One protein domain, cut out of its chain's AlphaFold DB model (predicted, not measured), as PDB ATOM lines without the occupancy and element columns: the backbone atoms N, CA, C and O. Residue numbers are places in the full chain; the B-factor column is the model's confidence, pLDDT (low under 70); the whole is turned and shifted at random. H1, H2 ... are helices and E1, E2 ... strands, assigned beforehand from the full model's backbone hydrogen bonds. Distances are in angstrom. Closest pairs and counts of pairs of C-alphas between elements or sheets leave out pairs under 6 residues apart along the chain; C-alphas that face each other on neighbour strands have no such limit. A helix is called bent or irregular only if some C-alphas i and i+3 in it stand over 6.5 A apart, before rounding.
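What this domain is: This is residues 3 to 107 of the 137 residues of the protein "Inward rectifier potassium channel kirbac3.1" of mine drainage metagenome (UniProt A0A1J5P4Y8). One long, twisted sheet is built on the long bent strand E2, with the E2-E3 hairpin reaching to one end of the length and E6 and E7 side by side along E2's other side. The small antiparallel pair E1 and E5 lies over one face of this sheet, and the loop of residues 56 to 69 leads from E5 to the short helix H1, which only grazes the sheet with its residues 73 to 75. The outline is a rod, 51 by 24 by 24 A; the whole is loose, with a radius of gyration of the C-alphas of 16.1 A. The printed part has 105 residues, with seven named strands and one named helix, which follow one another along the chain as E1, E2, E3, E4, E5, H1, E6 and E7, and its class is mostly strand; the large sheet is branched, with the antiparallel neighbour pairs E2 and E3, E2 and E4, E2 and E6, and E6 and E7.

How they stand to each other: Start at E1, residues 3 to 5, the antiparallel neighbour of E5, residues 52 to 55: N 4 and O 53 are 3.0 A apart, within hydrogen-bond range. Next look at E2, residues 12 to 26, which bends by 55 degrees at residue 15 and has staggered pairing. On one side of it you find E4, residues 45 to 49, beside residues 12 to 16, with N 14 and O 47 at 2.9 A, and E3, residues 32 to 39, beside residues 19 to 26, with N 21 and O 37 at 2.8 A. E2 and E3 form a hairpin. On the other side of E2, E6, residues 79 to 88, has N 18 and O 83 at 2.8 A. E6 makes a hairpin with E7, residues 93 to 102, where N 84 and O 97 are 2.8 A apart. E4 and E5 meet only through their link. H1, residues 70 to 75, only grazes the large sheet, with its residues 73 to 75; every O i to N i+4 pair in it is within hydrogen-bond range.

Where its parts are: Find C-alpha 3 at (-19.885, -9.012, -0.778), where E1 begins. E2 starts at C-alpha 12, (-26.817, 2.104, 7.759), and runs 40.2 A to C-alpha 26, (11.194, -4.645, -3.614). From there E3 returns over 21.5 A. Later E6 spans 28.5 A and E7 30.3 A, ending at C-alpha 102, (-5.410, -13.556, 1.819).

The domain as a whole: The C-alphas of His 9 and Glu 29, 52.4 A apart, are the two farthest apart. The link from E5 to H1, with 14 residues, is long. The printed part has no cut; its mean pLDDT is 95.5, and no printed residue is under 70.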
ATOM      1  N   ARG A   3     -18.508  -9.240  -1.245       95.19
ATOM      2  CA  ARG A   3     -19.885  -9.012  -0.778       95.19
ATOM      3  C   ARG A   3     -19.909  -8.907   0.743       95.19
ATOM      4  O   ARG A   3     -19.204  -9.646   1.422       95.19
ATOM      5  N   PHE A   4     -20.726  -8.005   1.270       93.44
ATOM      6  CA  PHE A   4     -21.007  -7.901   2.701       93.44
ATOM      7  C   PHE A   4     -22.497  -7.629   2.933       93.44
ATOM      8  O   PHE A   4     -23.187  -7.123   2.046       93.44
ATOM      9  N   ALA A   5     -22.977  -7.983   4.121       92.88
ATOM     10  CA  ALA A   5     -24.359  -7.815   4.540       92.88
ATOM     11  C   ALA A   5     -24.465  -6.852   5.720       92.88
ATOM     12  O   ALA A   5     -23.542  -6.733   6.527       92.88
ATOM     13  N   ASN A   6     -25.610  -6.188   5.823       92.50
ATOM     14  CA  ASN A   6     -26.025  -5.553   7.058       92.50
ATOM     15  C   ASN A   6     -26.825  -6.573   7.880       92.50
ATOM     16  O   ASN A   6     -27.935  -6.934   7.509       92.50
ATOM     17  N   GLU A   7     -26.250  -7.045   8.986       90.62
ATOM     18  CA  GLU A   7     -26.906  -7.983   9.915       90.62
ATOM     19  C   GLU A   7     -27.786  -7.269  10.955       90.62
ATOM     20  O   GLU A   7     -28.356  -7.894  11.852       90.62
ATOM     21  N   ARG A   8     -27.887  -5.939  10.876       88.81
ATOM     22  CA  ARG A   8     -28.714  -5.141  11.777       88.81
ATOM     23  C   ARG A   8     -30.132  -5.046  11.229       88.81
ATOM     24  O   ARG A   8     -30.348  -4.894  10.034       88.81
ATOM     25  N   HIS A   9     -31.104  -5.007  12.134       86.44
ATOM     26  CA  HIS A   9     -32.512  -4.760  11.809       86.44
ATOM     27  C   HIS A   9     -32.802  -3.260  11.590       86.44
ATOM     28  O   HIS A   9     -33.829  -2.743  12.028       86.44
ATOM     29  N   ASN A  10     -31.866  -2.532  10.977       90.56
ATOM     30  CA  ASN A  10     -31.963  -1.106  10.679       90.56
ATOM     31  C   ASN A  10     -31.151  -0.751   9.423       90.56
ATOM     32  O   ASN A  10     -30.482  -1.597   8.838       90.56
ATOM     33  N   ILE A  11     -31.214   0.511   9.003       94.44
ATOM     34  CA  ILE A  11     -30.460   1.013   7.851       94.44
ATOM     35  C   ILE A  11     -29.165   1.663   8.333       94.44
ATOM     36  O   ILE A  11     -29.185   2.502   9.236       94.44
ATOM     37  N   ILE A  12     -28.058   1.334   7.666       96.56
ATOM     38  CA  ILE A  12     -26.817   2.104   7.759       96.56
ATOM     39  C   ILE A  12     -26.850   3.175   6.664       96.56
ATOM     40  O   ILE A  12     -26.837   2.867   5.469       96.56
ATOM     41  N   GLY A  13     -26.937   4.438   7.071       96.56
ATOM     42  CA  GLY A  13     -26.958   5.586   6.169       96.56
ATOM     43  C   GLY A  13     -25.560   5.973   5.690       96.56
ATOM     44  O   GLY A  13     -24.589   5.844   6.439       96.56
ATOM     45  N   ASN A  14     -25.472   6.483   4.460       95.62
ATOM     46  CA  ASN A  14     -24.251   7.039   3.859       95.62
ATOM     47  C   ASN A  14     -23.033   6.115   4.012       95.62
ATOM     48  O   ASN A  14     -21.959   6.536   4.446       95.62
ATOM     49  N   ALA A  15     -23.219   4.829   3.711       97.19
ATOM     50  CA  ALA A  15     -22.143   3.864   3.813       97.19
ATOM     51  C   ALA A  15     -21.100   4.120   2.716       97.19
ATOM     52  O   ALA A  15     -21.442   4.329   1.554       97.19
ATOM     53  N   THR A  16     -19.825   4.063   3.078       98.25
ATOM     54  CA  THR A  16     -18.682   4.162   2.173       98.25
ATOM     55  C   THR A  16     -17.816   2.921   2.306       98.25
ATOM     56  O   THR A  16     -17.727   2.325   3.383       98.25
ATOM     57  N   ALA A  17     -17.179   2.515   1.214       98.38
ATOM     58  CA  ALA A  17     -16.285   1.370   1.182       98.38
ATOM     59  C   ALA A  17     -14.944   1.742   0.553       98.38
ATOM     60  O   ALA A  17     -14.885   2.448  -0.450       98.38
ATOM     61  N   LYS A  18     -13.865   1.209   1.120       98.44
ATOM     62  CA  LYS A  18     -12.525   1.236   0.535       98.44
ATOM     63  C   LYS A  18     -11.983  -0.175   0.432       98.44
ATOM     64  O   LYS A  18     -12.152  -0.972   1.359       98.44
ATOM     65  N   LEU A  19     -11.307  -0.464  -0.671       98.56
ATOM     66  CA  LEU A  19     -10.592  -1.714  -0.875       98.56
ATOM     67  C   LEU A  19      -9.102  -1.413  -0.968       98.56
ATOM     68  O   LEU A  19      -8.686  -0.562  -1.741       98.56
ATOM     69  N   TRP A  20      -8.306  -2.114  -0.175       98.44
ATOM     70  CA  TRP A  20      -6.861  -1.953  -0.134       98.44
ATOM     71  C   TRP A  20      -6.179  -3.238  -0.563       98.44
ATOM     72  O   TRP A  20      -6.551  -4.318  -0.104       98.44
ATOM     73  N   LEU A  21      -5.162  -3.102  -1.400       98.25
ATOM     74  CA  LEU A  21      -4.222  -4.152  -1.746       98.25
ATOM     75  C   LEU A  21      -2.977  -4.035  -0.875       98.25
ATOM     76  O   LEU A  21      -2.390  -2.960  -0.731       98.25
ATOM     77  N   LEU A  22      -2.578  -5.170  -0.318       97.81
ATOM     78  CA  LEU A  22      -1.308  -5.387   0.346       97.81
ATOM     79  C   LEU A  22      -0.537  -6.436  -0.448       97.81
ATOM     80  O   LEU A  22      -1.044  -7.535  -0.660       97.81
ATOM     81  N   GLN A  23       0.696  -6.133  -0.833       96.19
ATOM     82  CA  GLN A  23       1.562  -7.100  -1.506       96.19
ATOM     83  C   GLN A  23       3.029  -6.870  -1.170       96.19
ATOM     84  O   GLN A  23       3.432  -5.769  -0.783       96.19
ATOM     85  N   ASN A  24       3.839  -7.905  -1.336       94.81
ATOM     86  CA  ASN A  24       5.283  -7.786  -1.265       94.81
ATOM     87  C   ASN A  24       5.792  -6.984  -2.468       94.81
ATOM     88  O   ASN A  24       5.325  -7.138  -3.597       94.81
ATOM     89  N   ALA A  25       6.752  -6.105  -2.215       91.44
ATOM     90  CA  ALA A  25       7.459  -5.341  -3.225       91.44
ATOM     91  C   ALA A  25       8.936  -5.237  -2.837       91.44
ATOM     92  O   ALA A  25       9.305  -5.389  -1.671       91.44
ATOM     93  N   VAL A  26       9.779  -4.954  -3.824       91.25
ATOM     94  CA  VAL A  26      11.194  -4.645  -3.614       91.25
ATOM     95  C   VAL A  26      11.403  -3.176  -3.967       91.25
ATOM     96  O   VAL A  26      10.929  -2.713  -5.008       91.25
ATOM     97  N   SER A  27      12.038  -2.419  -3.073       86.81
ATOM     98  CA  SER A  27      12.394  -1.021  -3.324       86.81
ATOM     99  C   SER A  27      13.485  -0.916  -4.394       86.81
ATOM    100  O   SER A  27      14.125  -1.906  -4.751       86.81
ATOM    101  N   LYS A  28      13.746   0.297  -4.898       87.25
ATOM    102  CA  LYS A  28      14.838   0.516  -5.865       87.25
ATOM    103  C   LYS A  28      16.215   0.200  -5.267       87.25
ATOM    104  O   LYS A  28      17.146  -0.122  -5.992       87.25
ATOM    105  N   GLU A  29      16.316   0.257  -3.946       91.06
ATOM    106  CA  GLU A  29      17.500  -0.013  -3.135       91.06
ATOM    107  C   GLU A  29      17.613  -1.498  -2.734       91.06
ATOM    108  O   GLU A  29      18.501  -1.861  -1.963       91.06
ATOM    109  N   GLY A  30      16.720  -2.367  -3.228       90.50
ATOM    110  CA  GLY A  30      16.757  -3.812  -2.985       90.50
ATOM    111  C   GLY A  30      16.125  -4.266  -1.666       90.50
ATOM    112  O   GLY A  30      16.241  -5.437  -1.308       90.50
ATOM    113  N   GLN A  31      15.445  -3.381  -0.932       89.81
ATOM    114  CA  GLN A  31      14.801  -3.739   0.334       89.81
ATOM    115  C   GLN A  31      13.417  -4.347   0.100       89.81
ATOM    116  O   GLN A  31      12.610  -3.801  -0.653       89.81
ATOM    117  N   SER A  32      13.122  -5.459   0.777       89.38
ATOM    118  CA  SER A  32      11.773  -6.026   0.790       89.38
ATOM    119  C   SER A  32      10.855  -5.168   1.659       89.38
ATOM    120  O   SER A  32      11.183  -4.851   2.802       89.38
ATOM    121  N   LEU A  33       9.702  -4.790   1.113       93.06
ATOM    122  CA  LEU A  33       8.683  -4.016   1.810       93.06
ATOM    123  C   LEU A  33       7.284  -4.505   1.456       93.06
ATOM    124  O   LEU A  33       7.049  -5.108   0.408       93.06
ATOM    125  N   ARG A  34       6.328  -4.187   2.325       92.81
ATOM    126  CA  ARG A  34       4.908  -4.399   2.059       92.81
ATOM    127  C   ARG A  34       4.327  -3.126   1.451       92.81
ATOM    128  O   ARG A  34       4.280  -2.090   2.112       92.81
ATOM    129  N   ARG A  35       3.906  -3.184   0.190       93.12
ATOM    130  CA  ARG A  35       3.228  -2.076  -0.489       93.12
ATOM    131  C   ARG A  35       1.749  -2.090  -0.122       93.12
ATOM    132  O   ARG A  35       1.127  -3.147  -0.142       93.12
ATOM    133  N   PHE A  36       1.214  -0.907   0.161       94.56
ATOM    134  CA  PHE A  36      -0.206  -0.659   0.387       94.56
ATOM    135  C   PHE A  36      -0.713   0.285  -0.703       94.56
ATOM    136  O   PHE A  36      -0.141   1.359  -0.888       94.56
ATOM    137  N   CYS A  37      -1.769  -0.093  -1.417       95.62
ATOM    138  CA  CYS A  37      -2.438   0.793  -2.370       95.62
ATOM    139  C   CYS A  37      -3.958   0.626  -2.314       95.62
ATOM    140  O   CYS A  37      -4.468  -0.460  -2.049       95.62
ATOM    141  N   GLU A  38      -4.683   1.724  -2.527       97.81
ATOM    142  CA  GLU A  38      -6.140   1.691  -2.655       97.81
ATOM    143  C   GLU A  38      -6.500   1.154  -4.048       97.81
ATOM    144  O   GLU A  38      -5.907   1.560  -5.048       97.81
ATOM    145  N   LEU A  39      -7.447   0.221  -4.106       98.31
ATOM    146  CA  LEU A  39      -8.025  -0.312  -5.334       98.31
ATOM    147  C   LEU A  39      -9.348   0.417  -5.608       98.31
ATOM    148  O   LEU A  39     -10.291   0.252  -4.824       98.31
ATOM    149  N   PRO A  40      -9.454   1.196  -6.701       97.88
ATOM    150  CA  PRO A  40     -10.676   1.924  -7.024       97.88
ATOM    151  C   PRO A  40     -11.879   0.990  -7.172       97.88
ATOM    152  O   PRO A  40     -11.852   0.021  -7.934       97.88
ATOM    153  N   LEU A  41     -12.954   1.279  -6.444       98.25
ATOM    154  CA  LEU A  41     -14.212   0.548  -6.566       98.25
ATOM    155  C   LEU A  41     -15.104   1.219  -7.614       98.25
ATOM    156  O   LEU A  41     -15.202   2.441  -7.639       98.25
ATOM    157  N   MET A  42     -15.831   0.434  -8.416       97.69
ATOM    158  CA  MET A  42     -16.811   0.968  -9.379       97.69
ATOM    159  C   MET A  42     -17.884   1.830  -8.705       97.69
ATOM    160  O   MET A  42     -18.373   2.798  -9.278       97.69
ATOM    161  N   ARG A  43     -18.284   1.437  -7.493       96.69
ATOM    162  CA  ARG A  43     -19.128   2.215  -6.587       96.69
ATOM    163  C   ARG A  43     -18.583   2.026  -5.184       96.69
ATOM    164  O   ARG A  43     -18.522   0.897  -4.699       96.69
ATOM    165  N   ASN A  44     -18.189   3.122  -4.556       97.69
ATOM    166  CA  ASN A  44     -17.632   3.161  -3.207       97.69
ATOM    167  C   ASN A  44     -18.600   3.781  -2.187       97.69
ATOM    168  O   ASN A  44     -18.226   3.921  -1.027       97.69
ATOM    169  N   GLU A  45     -19.831   4.107  -2.590       97.25
ATOM    170  CA  GLU A  45     -20.862   4.693  -1.731       97.25
ATOM    171  C   GLU A  45     -22.201   3.959  -1.869       97.25
ATOM    172  O   GLU A  45     -22.575   3.498  -2.953       97.25
ATOM    173  N   HIS A  46     -22.936   3.877  -0.760       95.88
ATOM    174  CA  HIS A  46     -24.273   3.311  -0.678       95.88
ATOM    175  C   HIS A  46     -25.146   4.162   0.268       95.88
ATOM    176  O   HIS A  46     -24.919   4.165   1.481       95.88
ATOM    177  N   PRO A  47     -26.176   4.867  -0.237       94.56
ATOM    178  CA  PRO A  47     -26.894   5.880   0.545       94.56
ATOM    179  C   PRO A  47     -27.710   5.299   1.710       94.56
ATOM    180  O   PRO A  47     -27.801   5.918   2.766       94.56
ATOM    181  N   ALA A  48     -28.278   4.102   1.541       94.19
ATOM    182  CA  ALA A  48     -29.112   3.447   2.551       94.19
ATOM    183  C   ALA A  48     -28.905   1.927   2.530       94.19
ATOM    184  O   ALA A  48     -29.616   1.200   1.837       94.19
ATOM    185  N   LEU A  49     -27.887   1.436   3.234       93.88
ATOM    186  CA  LEU A  49     -27.551   0.013   3.256       93.88
ATOM    187  C   LEU A  49     -28.482  -0.752   4.209       93.88
ATOM    188  O   LEU A  49     -28.305  -0.719   5.427       93.88
ATOM    189  N   ALA A  50     -29.460  -1.456   3.640       91.62
ATOM    190  CA  ALA A  50     -30.435  -2.247   4.396       91.62
ATOM    191  C   ALA A  50     -30.121  -3.754   4.433       91.62
ATOM    192  O   ALA A  50     -30.351  -4.379   5.457       91.62
ATOM    193  N   LEU A  51     -29.608  -4.338   3.340       90.81
ATOM    194  CA  LEU A  51     -29.513  -5.800   3.186       90.81
ATOM    195  C   LEU A  51     -28.094  -6.285   2.871       90.81
ATOM    196  O   LEU A  51     -27.434  -6.889   3.712       90.81
ATOM    197  N   SER A  52     -27.621  -6.038   1.650       92.88
ATOM    198  CA  SER A  52     -26.335  -6.521   1.146       92.88
ATOM    199  C   SER A  52     -25.783  -5.560   0.105       92.88
ATOM    200  O   SER A  52     -26.541  -4.910  -0.613       92.88
ATOM    201  N   TRP A  53     -24.460  -5.514  -0.018       94.75
ATOM    202  CA  TRP A  53     -23.763  -4.740  -1.036       94.75
ATOM    203  C   TRP A  53     -22.565  -5.527  -1.572       94.75
ATOM    204  O   TRP A  53     -21.749  -6.054  -0.815       94.75
ATOM    205  N   THR A  54     -22.483  -5.630  -2.900       96.06
ATOM    206  CA  THR A  54     -21.348  -6.234  -3.603       96.06
ATOM    207  C   THR A  54     -20.465  -5.143  -4.193       96.06
ATOM    208  O   THR A  54     -20.924  -4.305  -4.969       96.06
ATOM    209  N   LEU A  55     -19.187  -5.181  -3.832       97.44
ATOM    210  CA  LEU A  55     -18.135  -4.294  -4.299       97.44
ATOM    211  C   LEU A  55     -17.388  -4.910  -5.482       97.44
ATOM    212  O   LEU A  55     -17.024  -6.095  -5.474       97.44
ATOM    213  N   TYR A  56     -17.091  -4.061  -6.463       97.88
ATOM    214  CA  TYR A  56     -16.378  -4.415  -7.683       97.88
ATOM    215  C   TYR A  56     -15.166  -3.501  -7.837       97.88
ATOM    216  O   TYR A  56     -15.317  -2.285  -7.824       97.88
ATOM    217  N   HIS A  57     -13.989  -4.098  -7.997       98.12
ATOM    218  CA  HIS A  57     -12.802  -3.443  -8.535       98.12
ATOM    219  C   HIS A  57     -12.562  -4.048  -9.919       98.12
ATOM    220  O   HIS A  57     -12.597  -5.277 -10.052       98.12
ATOM    221  N   VAL A  58     -12.398  -3.198 -10.929       97.81
ATOM    222  CA  VAL A  58     -12.126  -3.626 -12.303       97.81
ATOM    223  C   VAL A  58     -10.634  -3.910 -12.430       97.81
ATOM    224  O   VAL A  58      -9.811  -3.148 -11.935       97.81
ATOM    225  N   LEU A  59     -10.300  -5.033 -13.061       96.81
ATOM    226  CA  LEU A  59      -8.927  -5.415 -13.375       96.81
ATOM    227  C   LEU A  59      -8.613  -4.975 -14.810       96.81
ATOM    228  O   LEU A  59      -8.526  -5.811 -15.706       96.81
ATOM    229  N   ASP A  60      -8.547  -3.667 -15.037       96.69
ATOM    230  CA  ASP A  60      -8.073  -3.062 -16.288       96.69
ATOM    231  C   ASP A  60      -6.573  -2.743 -16.200       96.69
ATOM    232  O   ASP A  60      -5.940  -3.034 -15.190       96.69
ATOM    233  N   GLU A  61      -5.993  -2.166 -17.254       96.88
ATOM    234  CA  GLU A  61      -4.552  -1.885 -17.360       96.88
ATOM    235  C   GLU A  61      -4.009  -0.957 -16.256       96.88
ATOM    236  O   GLU A  61      -2.805  -0.959 -15.991       96.88
ATOM    237  N   GLU A  62      -4.871  -0.181 -15.595       95.69
ATOM    238  CA  GLU A  62      -4.489   0.686 -14.476       95.69
ATOM    239  C   GLU A  62      -4.462  -0.069 -13.137       95.69
ATOM    240  O   GLU A  62      -3.854   0.390 -12.163       95.69
ATOM    241  N   SER A  63      -5.098  -1.243 -13.066       96.88
ATOM    242  CA  SER A  63      -5.113  -2.070 -11.866       96.88
ATOM    243  C   SER A  63      -3.731  -2.677 -11.590       96.88
ATOM    244  O   SER A  63      -3.157  -3.349 -12.448       96.88
ATOM    245  N   PRO A  64      -3.211  -2.589 -10.350       95.50
ATOM    246  CA  PRO A  64      -1.978  -3.283  -9.964       95.50
ATOM    247  C   PRO A  64      -2.121  -4.814  -9.962       95.50
ATOM    248  O   PRO A  64      -1.134  -5.519  -9.768       95.50
ATOM    249  N   LEU A  65      -3.345  -5.321 -10.134       96.56
ATOM    250  CA  LEU A  65      -3.664  -6.741 -10.226       96.56
ATOM    251  C   LEU A  65      -3.906  -7.197 -11.676       96.56
ATOM    252  O   LEU A  65      -4.264  -8.354 -11.899       96.56
ATOM    253  N   TYR A  66      -3.740  -6.305 -12.658       97.44
ATOM    254  CA  TYR A  66      -3.934  -6.620 -14.068       97.44
ATOM    255  C   TYR A  66      -2.993  -7.727 -14.547       97.44
ATOM    256  O   TYR A  66      -1.795  -7.705 -14.271       97.44
ATOM    257  N   GLY A  67      -3.540  -8.698 -15.283       96.25
ATOM    258  CA  GLY A  67      -2.772  -9.793 -15.883       96.25
ATOM    259  C   GLY A  67      -2.216 -10.834 -14.902       96.25
ATOM    260  O   GLY A  67      -1.597 -11.795 -15.350       96.25
ATOM    261  N   LEU A  68      -2.444 -10.680 -13.596       96.50
ATOM    262  CA  LEU A  68      -1.965 -11.611 -12.576       96.50
ATOM    263  C   LEU A  68      -2.908 -12.812 -12.412       96.50
ATOM    264  O   LEU A  68      -4.135 -12.671 -12.419       96.50
ATOM    265  N   ASN A  69      -2.332 -13.993 -12.196       96.25
ATOM    266  CA  ASN A  69      -3.058 -15.229 -11.904       96.25
ATOM    267  C   ASN A  69      -2.946 -15.635 -10.414       96.25
ATOM    268  O   ASN A  69      -2.413 -14.904  -9.578       96.25
ATOM    269  N   ALA A  70      -3.483 -16.806 -10.063       95.69
ATOM    270  CA  ALA A  70      -3.488 -17.300  -8.685       95.69
ATOM    271  C   ALA A  70      -2.079 -17.574  -8.119       95.69
ATOM    272  O   ALA A  70      -1.837 -17.304  -6.940       95.69
ATOM    273  N   ASP A  71      -1.154 -18.063  -8.946       97.06
ATOM    274  CA  ASP A  71       0.229 -18.326  -8.540       97.06
ATOM    275  C   ASP A  71       0.976 -17.009  -8.301       97.06
ATOM    276  O   ASP A  71       1.666 -16.864  -7.289       97.06
ATOM    277  N   ASP A  72       0.755 -16.009  -9.162       97.06
ATOM    278  CA  ASP A  72       1.309 -14.661  -8.985       97.06
ATOM    279  C   ASP A  72       0.829 -14.029  -7.675       97.06
ATOM    280  O   ASP A  72       1.614 -13.432  -6.935       97.06
ATOM    281  N   PHE A  73      -0.457 -14.196  -7.343       97.19
ATOM    282  CA  PHE A  73      -1.019 -13.720  -6.080       97.19
ATOM    283  C   PHE A  73      -0.338 -14.374  -4.872       97.19
ATOM    284  O   PHE A  73      -0.076 -13.692  -3.880       97.19
ATOM    285  N   GLY A  74      -0.018 -15.668  -4.948       96.62
ATOM    286  CA  GLY A  74       0.750 -16.366  -3.917       96.62
ATOM    287  C   GLY A  74       2.187 -15.852  -3.812       96.62
ATOM    288  O   GLY A  74       2.643 -15.516  -2.718       96.62
ATOM    289  N   ALA A  75       2.882 -15.710  -4.942       95.88
ATOM    290  CA  ALA A  75       4.269 -15.240  -4.994       95.88
ATOM    291  C   ALA A  75       4.429 -13.800  -4.474       95.88
ATOM    292  O   ALA A  75       5.362 -13.489  -3.729       95.88
ATOM    293  N   LEU A  76       3.483 -12.921  -4.812       95.75
ATOM    294  CA  LEU A  76       3.421 -11.544  -4.317       95.75
ATOM    295  C   LEU A  76       2.859 -11.456  -2.891       95.75
ATOM    296  O   LEU A  76       2.896 -10.385  -2.278       95.75
ATOM    297  N   GLY A  77       2.343 -12.562  -2.349       96.31
ATOM    298  CA  GLY A  77       1.665 -12.615  -1.062       96.31
ATOM    299  C   GLY A  77       0.510 -11.625  -1.000       96.31
ATOM    300  O   GLY A  77       0.452 -10.843  -0.056       96.31
ATOM    301  N   VAL A  78      -0.348 -11.588  -2.016       97.62
ATOM    302  CA  VAL A  78      -1.479 -10.656  -2.107       97.62
ATOM    303  C   VAL A  78      -2.432 -10.858  -0.929       97.62
ATOM    304  O   VAL A  78      -2.879 -11.971  -0.660       97.62
ATOM    305  N   SER A  79      -2.788  -9.757  -0.272       98.00
ATOM    306  CA  SER A  79      -3.920  -9.690   0.651       98.00
ATOM    307  C   SER A  79      -4.784  -8.479   0.313       98.00
ATOM    308  O   SER A  79      -4.279  -7.399   0.001       98.00
ATOM    309  N   LEU A  80      -6.097  -8.636   0.421       98.25
ATOM    310  CA  LEU A  80      -7.072  -7.569   0.254       98.25
ATOM    311  C   LEU A  80      -7.666  -7.189   1.607       98.25
ATOM    312  O   LEU A  80      -7.969  -8.050   2.432       98.25
ATOM    313  N   VAL A  81      -7.881  -5.898   1.834       98.31
ATOM    314  CA  VAL A  81      -8.568  -5.393   3.024       98.31
ATOM    315  C   VAL A  81      -9.723  -4.515   2.588       98.31
ATOM    316  O   VAL A  81      -9.517  -3.457   1.997       98.31
ATOM    317  N   VAL A  82     -10.941  -4.937   2.911       98.19
ATOM    318  CA  VAL A  82     -12.128  -4.099   2.763       98.19
ATOM    319  C   VAL A  82     -12.390  -3.373   4.076       98.19
ATOM    320  O   VAL A  82     -12.357  -3.976   5.152       98.19
ATOM    321  N   VAL A  83     -12.646  -2.076   3.981       98.19
ATOM    322  CA  VAL A  83     -13.078  -1.230   5.094       98.19
ATOM    323  C   VAL A  83     -14.390  -0.582   4.696       98.19
ATOM    324  O   VAL A  83     -14.472   0.041   3.640       98.19
ATOM    325  N   VAL A  84     -15.403  -0.724   5.540       97.88
ATOM    326  CA  VAL A  84     -16.722  -0.118   5.358       97.88
ATOM    327  C   VAL A  84     -16.998   0.789   6.545       97.88
ATOM    328  O   VAL A  84     -16.745   0.416   7.689       97.88
ATOM    329  N   THR A  85     -17.501   1.984   6.275       98.06
ATOM    330  CA  THR A  85     -17.920   2.955   7.290       98.06
ATOM    331  C   THR A  85     -19.317   3.442   6.957       98.06
ATOM    332  O   THR A  85     -19.630   3.588   5.785       98.06
ATOM    333  N   GLY A  86     -20.154   3.724   7.946       97.38
ATOM    334  CA  GLY A  86     -21.461   4.338   7.718       97.38
ATOM    335  C   GLY A  86     -22.083   4.821   9.017       97.38
ATOM    336  O   GLY A  86     -21.501   4.641  10.082       97.38
ATOM    337  N   TYR A  87     -23.257   5.437   8.944       97.38
ATOM    338  CA  TYR A  87     -23.966   5.955  10.111       97.38
ATOM    339  C   TYR A  87     -25.129   5.035  10.497       97.38
ATOM    340  O   TYR A  87     -26.057   4.837   9.715       97.38
ATOM    341  N   ASP A  88     -25.091   4.473  11.702       95.69
ATOM    342  CA  ASP A  88     -26.223   3.749  12.281       95.69
ATOM    343  C   ASP A  88     -27.205   4.771  12.866       95.69
ATOM    344  O   ASP A  88     -26.916   5.426  13.871       95.69
ATOM    345  N   VAL A  89     -28.370   4.911  12.227       87.12
ATOM    346  CA  VAL A  89     -29.381   5.918  12.590       87.12
ATOM    347  C   VAL A  89     -30.021   5.629  13.949       87.12
ATOM    348  O   VAL A  89     -30.404   6.558  14.652       87.12
ATOM    349  N   ILE A  90     -30.127   4.356  14.343       91.44
ATOM    350  CA  ILE A  90     -30.778   3.968  15.603       91.44
ATOM    351  C   ILE A  90     -29.837   4.203  16.780       91.44
ATOM    352  O   ILE A  90     -30.251   4.728  17.809       91.44
ATOM    353  N   ALA A  91     -28.567   3.833  16.627       93.56
ATOM    354  CA  ALA A  91     -27.554   4.066  17.652       93.56
ATOM    355  C   ALA A  91     -26.964   5.488  17.607       93.56
ATOM    356  O   ALA A  91     -26.168   5.842  18.475       93.56
ATOM    357  N   ALA A  92     -27.336   6.279  16.597       94.50
ATOM    358  CA  ALA A  92     -26.871   7.636  16.347       94.50
ATOM    359  C   ALA A  92     -25.336   7.779  16.297       94.50
ATOM    360  O   ALA A  92     -24.782   8.785  16.745       94.50
ATOM    361  N   GLN A  93     -24.638   6.788  15.737       96.62
ATOM    362  CA  GLN A  93     -23.172   6.748  15.703       96.62
ATOM    363  C   GLN A  93     -22.621   6.236  14.375       96.62
ATOM    364  O   GLN A  93     -23.260   5.457  13.665       96.62
ATOM    365  N   THR A  94     -21.385   6.626  14.072       97.31
ATOM    366  CA  THR A  94     -20.625   6.041  12.968       97.31
ATOM    367  C   THR A  94     -20.164   4.637  13.342       97.31
ATOM    368  O   THR A  94     -19.565   4.423  14.394       97.31
ATOM    369  N   VAL A  95     -20.428   3.678  12.463       96.50
ATOM    370  CA  VAL A  95     -19.990   2.289  12.579       96.50
ATOM    371  C   VAL A  95     -18.920   1.987  11.542       96.50
ATOM    372  O   VAL A  95     -18.937   2.515  10.429       96.50
ATOM    373  N   HIS A  96     -18.001   1.098  11.909       96.88
ATOM    374  CA  HIS A  96     -16.916   0.648  11.049       96.88
ATOM    375  C   HIS A  96     -16.871  -0.878  11.026       96.88
ATOM    376  O   HIS A  96     -17.008  -1.529  12.061       96.88
ATOM    377  N   ALA A  97     -16.631  -1.442   9.849       96.44
ATOM    378  CA  ALA A  97     -16.375  -2.859   9.657       96.44
ATOM    379  C   ALA A  97     -15.130  -3.038   8.789       96.44
ATOM    380  O   ALA A  97     -14.875  -2.269   7.861       96.44
ATOM    381  N   ARG A  98     -14.347  -4.073   9.086       97.19
ATOM    382  CA  ARG A  98     -13.148  -4.425   8.327       97.19
ATOM    383  C   ARG A  98     -13.088  -5.930   8.139       97.19
ATOM    384  O   ARG A  98     -13.298  -6.676   9.092       97.19
ATOM    385  N   LYS A  99     -12.720  -6.368   6.937       97.81
ATOM    386  CA  LYS A  99     -12.391  -7.768   6.654       97.81
ATOM    387  C   LYS A  99     -11.141  -7.843   5.784       97.81
ATOM    388  O   LYS A  99     -10.945  -7.015   4.898       97.81
ATOM    389  N   SER A 100     -10.301  -8.827   6.070       97.75
ATOM    390  CA  SER A 100      -9.120  -9.152   5.276       97.75
ATOM    391  C   SER A 100      -9.314 -10.501   4.589       97.75
ATOM    392  O   SER A 100      -9.980 -11.373   5.151       97.75
ATOM    393  N   TYR A 101      -8.758 -10.618   3.386       98.00
ATOM    394  CA  TYR A 101      -8.732 -11.816   2.555       98.00
ATOM    395  C   TYR A 101      -7.295 -12.029   2.092       98.00
ATOM    396  O   TYR A 101      -6.722 -11.123   1.485       98.00
ATOM    397  N   ASP A 102      -6.714 -13.187   2.369       97.88
ATOM    398  CA  ASP A 102      -5.410 -13.556   1.819       97.88
ATOM    399  C   ASP A 102      -5.575 -14.196   0.437       97.88
ATOM    400  O   ASP A 102      -6.687 -14.523   0.015       97.88
ATOM    401  N   HIS A 103      -4.478 -14.383  -0.300       97.12
ATOM    402  CA  HIS A 103      -4.529 -14.964  -1.645       97.12
ATOM    403  C   HIS A 103      -5.252 -16.325  -1.691       97.12
ATOM    404  O   HIS A 103      -5.874 -16.657  -2.698       97.12
ATOM    405  N   THR A 104      -5.223 -17.093  -0.599       97.25
ATOM    406  CA  THR A 104      -5.919 -18.381  -0.450       97.25
ATOM    407  C   THR A 104      -7.437 -18.254  -0.305       97.25
ATOM    408  O   THR A 104      -8.150 -19.225  -0.571       97.25
ATOM    409  N   ASP A 105      -7.951 -17.083   0.077       97.19
ATOM    410  CA  ASP A 105      -9.385 -16.784   0.151       97.19
ATOM    411  C   ASP A 105      -9.948 -16.329  -1.204       97.19
ATOM    412  O   ASP A 105     -11.162 -16.355  -1.426       97.19
ATOM    413  N   ILE A 106      -9.080 -15.905  -2.126       96.81
ATOM    414  CA  ILE A 106      -9.477 -15.333  -3.412       96.81
ATOM    415  C   ILE A 106      -9.811 -16.458  -4.392       96.81
ATOM    416  O   ILE A 106      -9.019 -17.355  -4.673       96.81
ATOM    417  N   ARG A 107     -11.034 -16.409  -4.919       96.12
ATOM    418  CA  ARG A 107     -11.582 -17.410  -5.836       96.12
ATOM    419  C   ARG A 107     -11.607 -16.841  -7.255       96.12
ATOM    420  O   ARG A 107     -12.443 -16.000  -7.576       96.12
TER     421      ARG A 107